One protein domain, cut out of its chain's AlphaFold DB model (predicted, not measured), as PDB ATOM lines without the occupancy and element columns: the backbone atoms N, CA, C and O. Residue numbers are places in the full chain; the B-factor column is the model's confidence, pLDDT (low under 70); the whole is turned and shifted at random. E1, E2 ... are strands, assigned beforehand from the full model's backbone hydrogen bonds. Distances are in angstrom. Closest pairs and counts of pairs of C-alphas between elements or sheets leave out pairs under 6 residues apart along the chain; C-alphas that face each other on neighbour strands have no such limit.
ATOM      1  N   ILE A   2     -49.069  -7.397  31.046       37.38
ATOM      2  CA  ILE A   2     -49.697  -6.087  30.821       37.38
ATOM      3  C   ILE A   2     -48.600  -5.043  31.030       37.38
ATOM      4  O   ILE A   2     -48.124  -4.881  32.152       37.38
ATOM      5  N   SER A   3     -48.146  -4.387  29.962       45.16
ATOM      6  CA  SER A   3     -47.233  -3.251  30.079       45.16
ATOM      7  C   SER A   3     -47.936  -2.169  30.891       45.16
ATOM      8  O   SER A   3     -48.964  -1.647  30.458       45.16
ATOM      9  N   GLN A   4     -47.410  -1.838  32.069       44.47
ATOM     10  CA  GLN A   4     -47.842  -0.640  32.773       44.47
ATOM     11  C   GLN A   4     -47.552   0.551  31.857       44.47
ATOM     12  O   GLN A   4     -46.395   0.852  31.568       44.47
ATOM     13  N   VAL A   5     -48.605   1.187  31.347       47.78
ATOM     14  CA  VAL A   5     -48.512   2.401  30.533       47.78
ATOM     15  C   VAL A   5     -48.198   3.551  31.491       47.78
ATOM     16  O   VAL A   5     -49.061   4.339  31.861       47.78
ATOM     17  N   GLY A   6     -46.963   3.582  31.988       48.06
ATOM     18  CA  GLY A   6     -46.425   4.739  32.683       48.06
ATOM     19  C   GLY A   6     -46.303   5.887  31.688       48.06
ATOM     20  O   GLY A   6     -45.920   5.671  30.538       48.06
ATOM     21  N   TYR A   7     -46.652   7.100  32.110       55.91
ATOM     22  CA  TYR A   7     -46.518   8.307  31.298       55.91
ATOM     23  C   TYR A   7     -45.040   8.536  30.938       55.91
ATOM     24  O   TYR A   7     -44.293   9.165  31.683       55.91
ATOM     25  N   THR A   8     -44.590   7.996  29.805       75.81
ATOM     26  CA  THR A   8     -43.242   8.241  29.288       75.81
ATOM     27  C   THR A   8     -43.202   9.599  28.608       75.81
ATOM     28  O   THR A   8     -44.027   9.886  27.734       75.81
ATOM     29  N   TRP A   9     -42.213  10.420  28.956       82.62
ATOM     30  CA  TRP A   9     -41.959  11.672  28.251       82.62
ATOM     31  C   TRP A   9     -41.706  11.412  26.771       82.62
ATOM     32  O   TRP A   9     -40.862  10.593  26.409       82.62
ATOM     33  N   SER A  10     -42.433  12.134  25.920       86.38
ATOM     34  CA  SER A  10     -42.247  12.081  24.474       86.38
ATOM     35  C   SER A  10     -41.677  13.390  23.950       86.38
ATOM     36  O   SER A  10     -42.050  14.474  24.395       86.38
ATOM     37  N   ARG A  11     -40.774  13.282  22.978       88.88
ATOM     38  CA  ARG A  11     -40.208  14.409  22.235       88.88
ATOM     39  C   ARG A  11     -40.761  14.379  20.823       88.88
ATOM     40  O   ARG A  11     -40.661  13.357  20.147       88.88
ATOM     41  N   VAL A  12     -41.327  15.496  20.381       90.69
ATOM     42  CA  VAL A  12     -41.922  15.621  19.050       90.69
ATOM     43  C   VAL A  12     -41.374  16.862  18.365       90.69
ATOM     44  O   VAL A  12     -41.303  17.929  18.969       90.69
ATOM     45  N   ILE A  13     -40.991  16.711  17.100       92.31
ATOM     46  CA  ILE A  13     -40.694  17.815  16.188       92.31
ATOM     47  C   ILE A  13     -41.512  17.614  14.931       92.31
ATOM     48  O   ILE A  13     -41.428  16.565  14.292       92.31
ATOM     49  N   LEU A  14     -42.241  18.656  14.553       92.00
ATOM     50  CA  LEU A  14     -42.897  18.775  13.265       92.00
ATOM     51  C   LEU A  14     -42.204  19.897  12.491       92.00
ATOM     52  O   LEU A  14     -42.217  21.045  12.923       92.00
ATOM     53  N   SER A  15     -41.592  19.562  11.360       91.38
ATOM     54  CA  SER A  15     -41.086  20.545  10.405       91.38
ATOM     55  C   SER A  15     -42.022  20.587   9.215       91.38
ATOM     56  O   SER A  15     -42.202  19.576   8.538       91.38
ATOM     57  N   ILE A  16     -42.569  21.761   8.933       90.00
ATOM     58  CA  ILE A  16     -43.427  21.990   7.775       90.00
ATOM     59  C   ILE A  16     -42.655  22.870   6.799       90.00
ATOM     60  O   ILE A  16     -42.059  23.869   7.192       90.00
ATOM     61  N   ASN A  17     -42.625  22.465   5.538       86.81
ATOM     62  CA  ASN A  17     -42.293  23.346   4.430       86.81
ATOM     63  C   ASN A  17     -43.535  23.496   3.535       86.81
ATOM     64  O   ASN A  17     -44.570  22.885   3.795       86.81
ATOM     65  N   GLN A  18     -43.415  24.275   2.465       89.56
ATOM     66  CA  GLN A  18     -44.533  24.611   1.582       89.56
ATOM     67  C   GLN A  18     -45.326  23.413   1.039       89.56
ATOM     68  O   GLN A  18     -46.507  23.560   0.762       89.56
ATOM     69  N   THR A  19     -44.712  22.241   0.866       91.75
ATOM     70  CA  THR A  19     -45.354  21.074   0.229       91.75
ATOM     71  C   THR A  19     -45.230  19.786   1.031       91.75
ATOM     72  O   THR A  19     -45.857  18.793   0.687       91.75
ATOM     73  N   GLN A  20     -44.460  19.774   2.114       92.19
ATOM     74  CA  GLN A  20     -44.092  18.577   2.856       92.19
ATOM     75  C   GLN A  20     -44.060  18.845   4.361       92.19
ATOM     76  O   GLN A  20     -43.472  19.815   4.839       92.19
ATOM     77  N   ALA A  21     -44.592  17.888   5.115       92.06
ATOM     78  CA  ALA A  21     -44.409  17.780   6.552       92.06
ATOM     79  C   ALA A  21     -43.431  16.648   6.891       92.06
ATOM     80  O   ALA A  21     -43.425  15.582   6.264       92.06
ATOM     81  N   ARG A  22     -42.597  16.879   7.905       92.81
ATOM     82  CA  ARG A  22     -41.698  15.884   8.493       92.81
ATOM     83  C   ARG A  22     -41.928  15.805   9.989       92.81
ATOM     84  O   ARG A  22     -41.854  16.826  10.667       92.81
ATOM     85  N   LEU A  23     -42.176  14.601  10.489       92.81
ATOM     86  CA  LEU A  23     -42.453  14.344  11.895       92.81
ATOM     87  C   LEU A  23     -41.379  13.433  12.482       92.81
ATOM     88  O   LEU A  23     -41.218  12.300  12.033       92.81
ATOM     89  N   TRP A  24     -40.698  13.902  13.522       92.00
ATOM     90  CA  TRP A  24     -39.847  13.083  14.377       92.00
ATOM     91  C   TRP A  24     -40.543  12.903  15.721       92.00
ATOM     92  O   TRP A  24     -40.878  13.886  16.380       92.00
ATOM     93  N   ALA A  25     -40.722  11.651  16.137       90.44
ATOM     94  CA  ALA A  25     -41.246  11.292  17.447       90.44
ATOM     95  C   ALA A  25     -40.236  10.386  18.151       90.44
ATOM     96  O   ALA A  25     -39.899   9.307  17.653       90.44
ATOM     97  N   ASN A  26     -39.746  10.827  19.308       87.56
ATOM     98  CA  ASN A  26     -38.738  10.128  20.094       87.56
ATOM     99  C   ASN A  26     -37.547   9.714  19.217       87.56
ATOM    100  O   ASN A  26     -36.896  10.552  18.597       87.56
ATOM    101  N   CYS A  27     -37.253   8.422  19.156       86.25
ATOM    102  CA  CYS A  27     -36.104   7.882  18.443       86.25
ATOM    103  C   CYS A  27     -36.445   7.156  17.152       86.25
ATOM    104  O   CYS A  27     -35.564   6.562  16.532       86.25
ATOM    105  N   ASN A  28     -37.700   7.257  16.731       82.50
ATOM    106  CA  ASN A  28     -38.177   6.612  15.528       82.50
ATOM    107  C   ASN A  28     -37.672   7.351  14.283       82.50
ATOM    108  O   ASN A  28     -37.356   8.548  14.322       82.50
ATOM    109  N   HIS A  29     -37.608   6.630  13.162       76.38
ATOM    110  CA  HIS A  29     -37.411   7.254  11.857       76.38
ATOM    111  C   HIS A  29     -38.523   8.270  11.595       76.38
ATOM    112  O   HIS A  29     -39.656   8.103  12.050       76.38
ATOM    113  N   TYR A  30     -38.190   9.344  10.880       81.38
ATOM    114  CA  TYR A  30     -39.172  10.381  10.614       81.38
ATOM    115  C   TYR A  30     -40.238   9.895   9.633       81.38
ATOM    116  O   TYR A  30     -39.940   9.208   8.653       81.38
ATOM    117  N   GLY A  31     -41.476  10.325   9.859       84.69
ATOM    118  CA  GLY A  31     -42.517  10.284   8.841       84.69
ATOM    119  C   GLY A  31     -42.341  11.465   7.891       84.69
ATOM    120  O   GLY A  31     -42.165  12.596   8.345       84.69
ATOM    121  N   LYS A  32     -42.367  11.216   6.580       89.75
ATOM    122  CA  LYS A  32     -42.472  12.252   5.542       89.75
ATOM    123  C   LYS A  32     -43.851  12.154   4.914       89.75
ATOM    124  O   LYS A  32     -44.225  11.080   4.457       89.75
ATOM    125  N   GLN A  33     -44.564  13.270   4.842       92.12
ATOM    126  CA  GLN A  33     -45.864  13.332   4.189       92.12
ATOM    127  C   GLN A  33     -45.912  14.521   3.239       92.12
ATOM    128  O   GLN A  33     -45.570  15.638   3.630       92.12
ATOM    129  N   GLN A  34     -46.315  14.270   1.992       92.81
ATOM    130  CA  GLN A  34     -46.655  15.350   1.073       92.81
ATOM    131  C   GLN A  34     -47.993  15.954   1.487       92.81
ATOM    132  O   GLN A  34     -48.939  15.239   1.818       92.81
ATOM    133  N   LEU A  35     -48.039  17.277   1.502       90.25
ATOM    134  CA  LEU A  35     -49.237  18.051   1.760       90.25
ATOM    135  C   LEU A  35     -50.116  18.023   0.509       90.25
ATOM    136  O   LEU A  35     -49.617  17.974  -0.613       90.25
ATOM    137  N   ALA A  36     -51.434  18.072   0.703       89.75
ATOM    138  CA  ALA A  36     -52.393  18.075  -0.403       89.75
ATOM    139  C   ALA A  36     -52.296  19.335  -1.291       89.75
ATOM    140  O   ALA A  36     -52.876  19.373  -2.371       89.75
ATOM    141  N   GLY A  37     -51.564  20.359  -0.849       89.38
ATOM    142  CA  GLY A  37     -51.342  21.592  -1.586       89.38
ATOM    143  C   GLY A  37     -50.182  22.399  -1.014       89.38
ATOM    144  O   GLY A  37     -49.448  21.937  -0.138       89.38
ATOM    145  N   HIS A  38     -50.036  23.616  -1.532       88.19
ATOM    146  CA  HIS A  38     -49.069  24.587  -1.044       88.19
ATOM    147  C   HIS A  38     -49.587  25.264   0.230       88.19
ATOM    148  O   HIS A  38     -50.700  25.790   0.233       88.19
ATOM    149  N   ILE A  39     -48.781  25.279   1.290       85.06
ATOM    150  CA  ILE A  39     -49.065  26.040   2.510       85.06
ATOM    151  C   ILE A  39     -48.059  27.185   2.622       85.06
ATOM    152  O   ILE A  39     -46.857  26.944   2.739       85.06
ATOM    153  N   ASP A  40     -48.561  28.419   2.650       81.75
ATOM    154  CA  ASP A  40     -47.779  29.591   3.047       81.75
ATOM    155  C   ASP A  40     -47.975  29.841   4.549       81.75
ATOM    156  O   ASP A  40     -48.906  30.520   4.983       81.75
ATOM    157  N   LEU A  41     -47.145  29.184   5.365       79.62
ATOM    158  CA  LEU A  41     -47.200  29.312   6.818       79.62
ATOM    159  C   LEU A  41     -46.264  30.436   7.269       79.62
ATOM    160  O   LEU A  41     -45.078  30.209   7.505       79.62
ATOM    161  N   GLN A  42     -46.815  31.635   7.430       80.25
ATOM    162  CA  GLN A  42     -46.108  32.761   8.035       80.25
ATOM    163  C   GLN A  42     -46.492  32.871   9.507       80.25
ATOM    164  O   GLN A  42     -47.661  33.035   9.852       80.25
ATOM    165  N   LEU A  43     -45.500  32.750  10.386       80.06
ATOM    166  CA  LEU A  43     -45.698  32.840  11.826       80.06
ATOM    167  C   LEU A  43     -45.202  34.199  12.319       80.06
ATOM    168  O   LEU A  43     -44.009  34.477  12.175       80.06
ATOM    169  N   PRO A  44     -46.080  35.032  12.904       81.44
ATOM    170  CA  PRO A  44     -45.681  36.314  13.464       81.44
ATOM    171  C   PRO A  44     -44.608  36.162  14.542       81.44
ATOM    172  O   PRO A  44     -44.637  35.220  15.346       81.44
ATOM    173  N   GLU A  45     -43.691  37.123  14.599       79.62
ATOM    174  CA  GLU A  45     -42.750  37.241  15.709       79.62
ATOM    175  C   GLU A  45     -43.517  37.397  17.034       79.62
ATOM    176  O   GLU A  45     -44.514  38.113  17.108       79.62
ATOM    177  N   GLY A  46     -43.101  36.672  18.075       77.75
ATOM    178  CA  GLY A  46     -43.782  36.699  19.377       77.75
ATOM    179  C   GLY A  46     -45.067  35.864  19.468       77.75
ATOM    180  O   GLY A  46     -45.784  35.963  20.462       77.75
ATOM    181  N   SER A  47     -45.362  35.021  18.473       81.44
ATOM    182  CA  SER A  47     -46.492  34.084  18.538       81.44
ATOM    183  C   SER A  47     -46.426  33.181  19.775       81.44
ATOM    184  O   SER A  47     -45.381  32.612  20.100       81.44
ATOM    185  N   LEU A  48     -47.569  33.002  20.441       82.75
ATOM    186  CA  LEU A  48     -47.704  32.142  21.615       82.75
ATOM    187  C   LEU A  48     -48.289  30.777  21.238       82.75
ATOM    188  O   LEU A  48     -49.119  30.660  20.337       82.75
ATOM    189  N   ILE A  49     -47.888  29.740  21.972       85.88
ATOM    190  CA  ILE A  49     -48.481  28.406  21.854       85.88
ATOM    191  C   ILE A  49     -49.611  28.298  22.863       85.88
ATOM    192  O   ILE A  49     -49.389  28.404  24.069       85.88
ATOM    193  N   TYR A  50     -50.814  28.042  22.363       85.06
ATOM    194  CA  TYR A  50     -51.996  27.864  23.189       85.06
ATOM    195  C   TYR A  50     -52.570  26.457  23.019       85.06
ATOM    196  O   TYR A  50     -52.937  26.044  21.919       85.06
ATOM    197  N   PHE A  51     -52.673  25.720  24.123       84.06
ATOM    198  CA  PHE A  51     -53.320  24.410  24.162       84.06
ATOM    199  C   PHE A  51     -54.805  24.608  24.442       84.06
ATOM    200  O   PHE A  51     -55.247  24.606  25.591       84.06
ATOM    201  N   ARG A  52     -55.569  24.843  23.373       76.50
ATOM    202  CA  ARG A  52     -57.006  25.091  23.474       76.50
ATOM    203  C   ARG A  52     -57.739  23.850  23.973       76.50
ATOM    204  O   ARG A  52     -57.558  22.756  23.447       76.50
ATOM    205  N   GLN A  53     -58.633  24.049  24.936       73.38
ATOM    206  CA  GLN A  53     -59.718  23.116  25.212       73.38
ATOM    207  C   GLN A  53     -60.938  23.586  24.420       73.38
ATOM    208  O   GLN A  53     -61.532  24.614  24.744       73.38
ATOM    209  N   GLU A  54     -61.283  22.887  23.342       68.88
ATOM    210  CA  GLU A  54     -62.446  23.265  22.538       68.88
ATOM    211  C   GLU A  54     -63.751  22.837  23.231       68.88
ATOM    212  O   GLU A  54     -63.899  21.661  23.583       68.88
ATOM    213  N   PRO A  55     -64.719  23.752  23.436       66.31
ATOM    214  CA  PRO A  55     -66.030  23.392  23.965       66.31
ATOM    215  C   PRO A  55     -66.718  22.375  23.045       66.31
ATOM    216  O   PRO A  55     -66.849  22.606  21.849       66.31
ATOM    217  N   GLY A  56     -67.151  21.240  23.595       71.56
ATOM    218  CA  GLY A  56     -67.842  20.186  22.839       71.56
ATOM    219  C   GLY A  56     -66.934  19.121  22.211       71.56
ATOM    220  O   GLY A  56     -67.429  18.051  21.857       71.56
ATOM    221  N   LEU A  57     -65.614  19.332  22.158       66.81
ATOM    222  CA  LEU A  57     -64.661  18.282  21.789       66.81
ATOM    223  C   LEU A  57     -64.051  17.653  23.043       66.81
ATOM    224  O   LEU A  57     -63.559  18.328  23.943       66.81
ATOM    225  N   LYS A  58     -64.026  16.315  23.088       70.88
ATOM    226  CA  LYS A  58     -63.369  15.561  24.173       70.88
ATOM    227  C   LYS A  58     -61.835  15.638  24.118       70.88
ATOM    228  O   LYS A  58     -61.167  15.141  25.023       70.88
ATOM    229  N   ASN A  59     -61.277  16.260  23.079       69.44
ATOM    230  CA  ASN A  59     -59.843  16.357  22.850       69.44
ATOM    231  C   ASN A  59     -59.256  17.491  23.697       69.44
ATOM    232  O   ASN A  59     -59.105  18.619  23.239       69.44
ATOM    233  N   LYS A  60     -58.936  17.177  24.951       76.69
ATOM    234  CA  LYS A  60     -58.120  18.019  25.829       76.69
ATOM    235  C   LYS A  60     -56.738  17.401  25.986       76.69
ATOM    236  O   LYS A  60     -56.604  16.177  26.019       76.69
ATOM    237  N   LEU A  61     -55.716  18.242  26.121       79.62
ATOM    238  CA  LEU A  61     -54.400  17.773  26.530       79.62
ATOM    239  C   LEU A  61     -54.514  17.162  27.934       79.62
ATOM    240  O   LEU A  61     -54.842  17.853  28.897       79.62
ATOM    241  N   LEU A  62     -54.254  15.861  28.038       82.25
ATOM    242  CA  LEU A  62     -54.170  15.137  29.301       82.25
ATOM    243  C   LEU A  62     -52.706  14.803  29.568       82.25
ATOM    244  O   LEU A  62     -52.151  13.909  28.934       82.25
ATOM    245  N   GLY A  63     -52.077  15.541  30.481       81.56
ATOM    246  CA  GLY A  63     -50.688  15.322  30.871       81.56
ATOM    247  C   GLY A  63     -49.926  16.621  31.094       81.56
ATOM    248  O   GLY A  63     -50.512  17.674  31.341       81.56
ATOM    249  N   SER A  64     -48.605  16.530  31.001       86.06
ATOM    250  CA  SER A  64     -47.693  17.644  31.238       86.06
ATOM    251  C   SER A  64     -46.891  17.961  29.983       86.06
ATOM    252  O   SER A  64     -46.485  17.064  29.245       86.06
ATOM    253  N   ILE A  65     -46.630  19.248  29.764       87.44
ATOM    254  CA  ILE A  65     -45.729  19.732  28.720       87.44
ATOM    255  C   ILE A  65     -44.556  20.409  29.401       87.44
ATOM    256  O   ILE A  65     -44.736  21.358  30.156       87.44
ATOM    257  N   GLN A  66     -43.355  19.911  29.125       88.56
ATOM    258  CA  GLN A  66     -42.133  20.516  29.641       88.56
ATOM    259  C   GLN A  66     -41.695  21.704  28.777       88.56
ATOM    260  O   GLN A  66     -41.310  22.745  29.299       88.56
ATOM    261  N   VAL A  67     -41.740  21.548  27.450       88.75
ATOM    262  CA  VAL A  67     -41.328  22.576  26.490       88.75
ATOM    263  C   VAL A  67     -42.220  22.506  25.259       88.75
ATOM    264  O   VAL A  67     -42.387  21.440  24.669       88.75
ATOM    265  N   ALA A  68     -42.728  23.658  24.837       90.06
ATOM    266  CA  ALA A  68     -43.329  23.856  23.529       90.06
ATOM    267  C   ALA A  68     -42.717  25.125  22.927       90.06
ATOM    268  O   ALA A  68     -42.689  26.169  23.576       90.06
ATOM    269  N   LYS A  69     -42.173  25.022  21.713       87.25
ATOM    270  CA  LYS A  69     -41.543  26.138  20.999       87.25
ATOM    271  C   LYS A  69     -41.892  26.056  19.524       87.25
ATOM    272  O   LYS A  69     -41.961  24.958  18.975       87.25
ATOM    273  N   ILE A  70     -42.057  27.217  18.902       86.00
ATOM    274  CA  ILE A  70     -42.158  27.326  17.453       86.00
ATOM    275  C   ILE A  70     -40.860  27.935  16.931       86.00
ATOM    276  O   ILE A  70     -40.334  28.879  17.517       86.00
ATOM    277  N   LEU A  71     -40.330  27.359  15.858       83.00
ATOM    278  CA  LEU A  71     -39.151  27.855  15.159       83.00
ATOM    279  C   LEU A  71     -39.597  28.351  13.786       83.00
ATOM    280  O   LEU A  71     -40.371  27.680  13.108       83.00
ATOM    281  N   ASN A  72     -39.093  29.507  13.368       79.75
ATOM    282  CA  ASN A  72     -39.386  30.113  12.065       79.75
ATOM    283  C   ASN A  72     -38.516  29.547  10.924       79.75
ATOM    284  O   ASN A  72     -38.473  30.109   9.834       79.75
ATOM    285  N   PHE A  73     -37.817  28.438  11.164       79.25
ATOM    286  CA  PHE A  73     -37.015  27.744  10.167       79.25
ATOM    287  C   PHE A  73     -37.314  26.247  10.174       79.25
ATOM    288  O   PHE A  73     -37.555  25.633  11.216       79.25
ATOM    289  N   GLY A  74     -37.270  25.643   8.986       78.31
ATOM    290  CA  GLY A  74     -37.416  24.202   8.833       78.31
ATOM    291  C   GLY A  74     -36.193  23.461   9.367       78.31
ATOM    292  O   GLY A  74     -35.051  23.847   9.112       78.31
ATOM    293  N   VAL A  75     -36.425  22.353  10.067       81.94
ATOM    294  CA  VAL A  75     -35.354  21.471  10.537       81.94
ATOM    295  C   VAL A  75     -35.189  20.289   9.588       81.94
ATOM    296  O   VAL A  75     -36.154  19.691   9.103       81.94
ATOM    297  N   LYS A  76     -33.932  19.965   9.274       82.19
ATOM    298  CA  LYS A  76     -33.595  18.832   8.398       82.19
ATOM    299  C   LYS A  76     -33.469  17.522   9.171       82.19
ATOM    300  O   LYS A  76     -33.782  16.481   8.605       82.19
ATOM    301  N   ASP A  77     -33.100  17.611  10.448       81.19
ATOM    302  CA  ASP A  77     -32.861  16.485  11.347       81.19
ATOM    303  C   ASP A  77     -33.434  16.754  12.741       81.19
ATOM    304  O   ASP A  77     -33.687  17.900  13.125       81.19
ATOM    305  N   ARG A  78     -33.591  15.685  13.532       81.88
ATOM    306  CA  ARG A  78     -33.938  15.801  14.953       81.88
ATOM    307  C   ARG A  78     -32.837  16.537  15.724       81.88
ATOM    308  O   ARG A  78     -31.648  16.353  15.462       81.88
ATOM    309  N   VAL A  79     -33.240  17.312  16.728       82.00
ATOM    310  CA  VAL A  79     -32.305  18.098  17.557       82.00
ATOM    311  C   VAL A  79     -31.746  17.320  18.743       82.00
ATOM    312  O   VAL A  79     -30.740  17.734  19.296       82.00
ATOM    313  N   TRP A  80     -32.354  16.190  19.123       82.25
ATOM    314  CA  TRP A  80     -31.871  15.315  20.200       82.25
ATOM    315  C   TRP A  80     -31.181  14.062  19.657       82.25
ATOM    316  O   TRP A  80     -31.399  13.653  18.513       82.25
ATOM    317  N   LYS A  81     -30.378  13.389  20.485       78.12
ATOM    318  CA  LYS A  81     -29.909  12.028  20.185       78.12
ATOM    319  C   LYS A  81     -30.700  10.985  20.960       78.12
ATOM    320  O   LYS A  81     -31.473  11.287  21.864       78.12
ATOM    321  N   CYS A  82     -30.523   9.755  20.500       77.38
ATOM    322  CA  CYS A  82     -31.196   8.561  20.993       77.38
ATOM    323  C   CYS A  82     -30.272   7.636  21.773       77.38
ATOM    324  O   CYS A  82     -30.726   6.635  22.311       77.38
ATOM    325  N   SER A  83     -28.985   7.982  21.824       73.06
ATOM    326  CA  SER A  83     -28.033   7.411  22.758       73.06
ATOM    327  C   SER A  83     -28.047   8.219  24.055       73.06
ATOM    328  O   SER A  83     -28.275   9.431  24.045       73.06
ATOM    329  N   TYR A  84     -27.809   7.519  25.159       55.12
ATOM    330  CA  TYR A  84     -27.937   8.012  26.531       55.12
ATOM    331  C   TYR A  84     -27.046   9.239  26.831       55.12
ATOM    332  O   TYR A  84     -27.436  10.109  27.603       55.12
ATOM    333  N   ASP A  85     -25.911   9.380  26.136       46.69
ATOM    334  CA  ASP A  85     -24.840  10.307  26.539       46.69
ATOM    335  C   ASP A  85     -24.785  11.642  25.788       46.69
ATOM    336  O   ASP A  85     -23.804  12.376  25.886       46.69
ATOM    337  N   SER A  86     -25.794  12.007  24.992       51.31
ATOM    338  CA  SER A  86     -25.763  13.339  24.371       51.31
ATOM    339  C   SER A  86     -27.138  13.931  24.100       51.31
ATOM    340  O   SER A  86     -27.960  13.394  23.369       51.31
ATOM    341  N   GLN A  87     -27.381  15.096  24.698       55.50
ATOM    342  CA  GLN A  87     -28.688  15.750  24.660       55.50
ATOM    343  C   GLN A  87     -29.021  16.334  23.277       55.50
ATOM    344  O   GLN A  87     -30.200  16.433  22.941       55.50
TER     345      GLN A  87
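This is residues 2 to 87 of the 98 residues of an uncharacterized protein of Armadillidium nasatum (UniProt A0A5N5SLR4). There is little regular structure here: a small sheet of three short strands, and a long unnamed stretch, residues 35 to 87, that loops far out from it and folds back past it. The tip of that loop, residues 54 to 59, sticks out free. The printed part has 86 residues with no named helix and, in chain order, E1, E2, E3, an antiparallel sheet in that same order; the class is all strand, with only 15 residues in named elements. The whole is loose, radius of gyration of the C-alphas 15.7 A, spanning 44 by 39 by 28 A.

Find C-alpha 12 at (-41.922, 15.621, 19.050); E1 runs from there to residue 16, 13.0 A. E2, residues 20 to 25, covers 16.6 A. E3, residues 31 to 34, covers 10.2 A and ends at (-46.655, 15.350, 1.073).

The strands form a meander, each the antiparallel neighbour of the one before. In hairpin E1 and E2, look for N 13 and O 24, 2.9 A apart; in hairpin E2 and E3, N 21 and O 33, 2.9 A. Edge strands E1 and E3 are apart.

The farthest C-alphas, Ile 2 and Glu 45, are 46.4 A apart. The printed part has no cut, and both links are tight. Look for pLDDT under 70 at residues 2 to 7, 54 to 55, 57, 59 and 84 to 87.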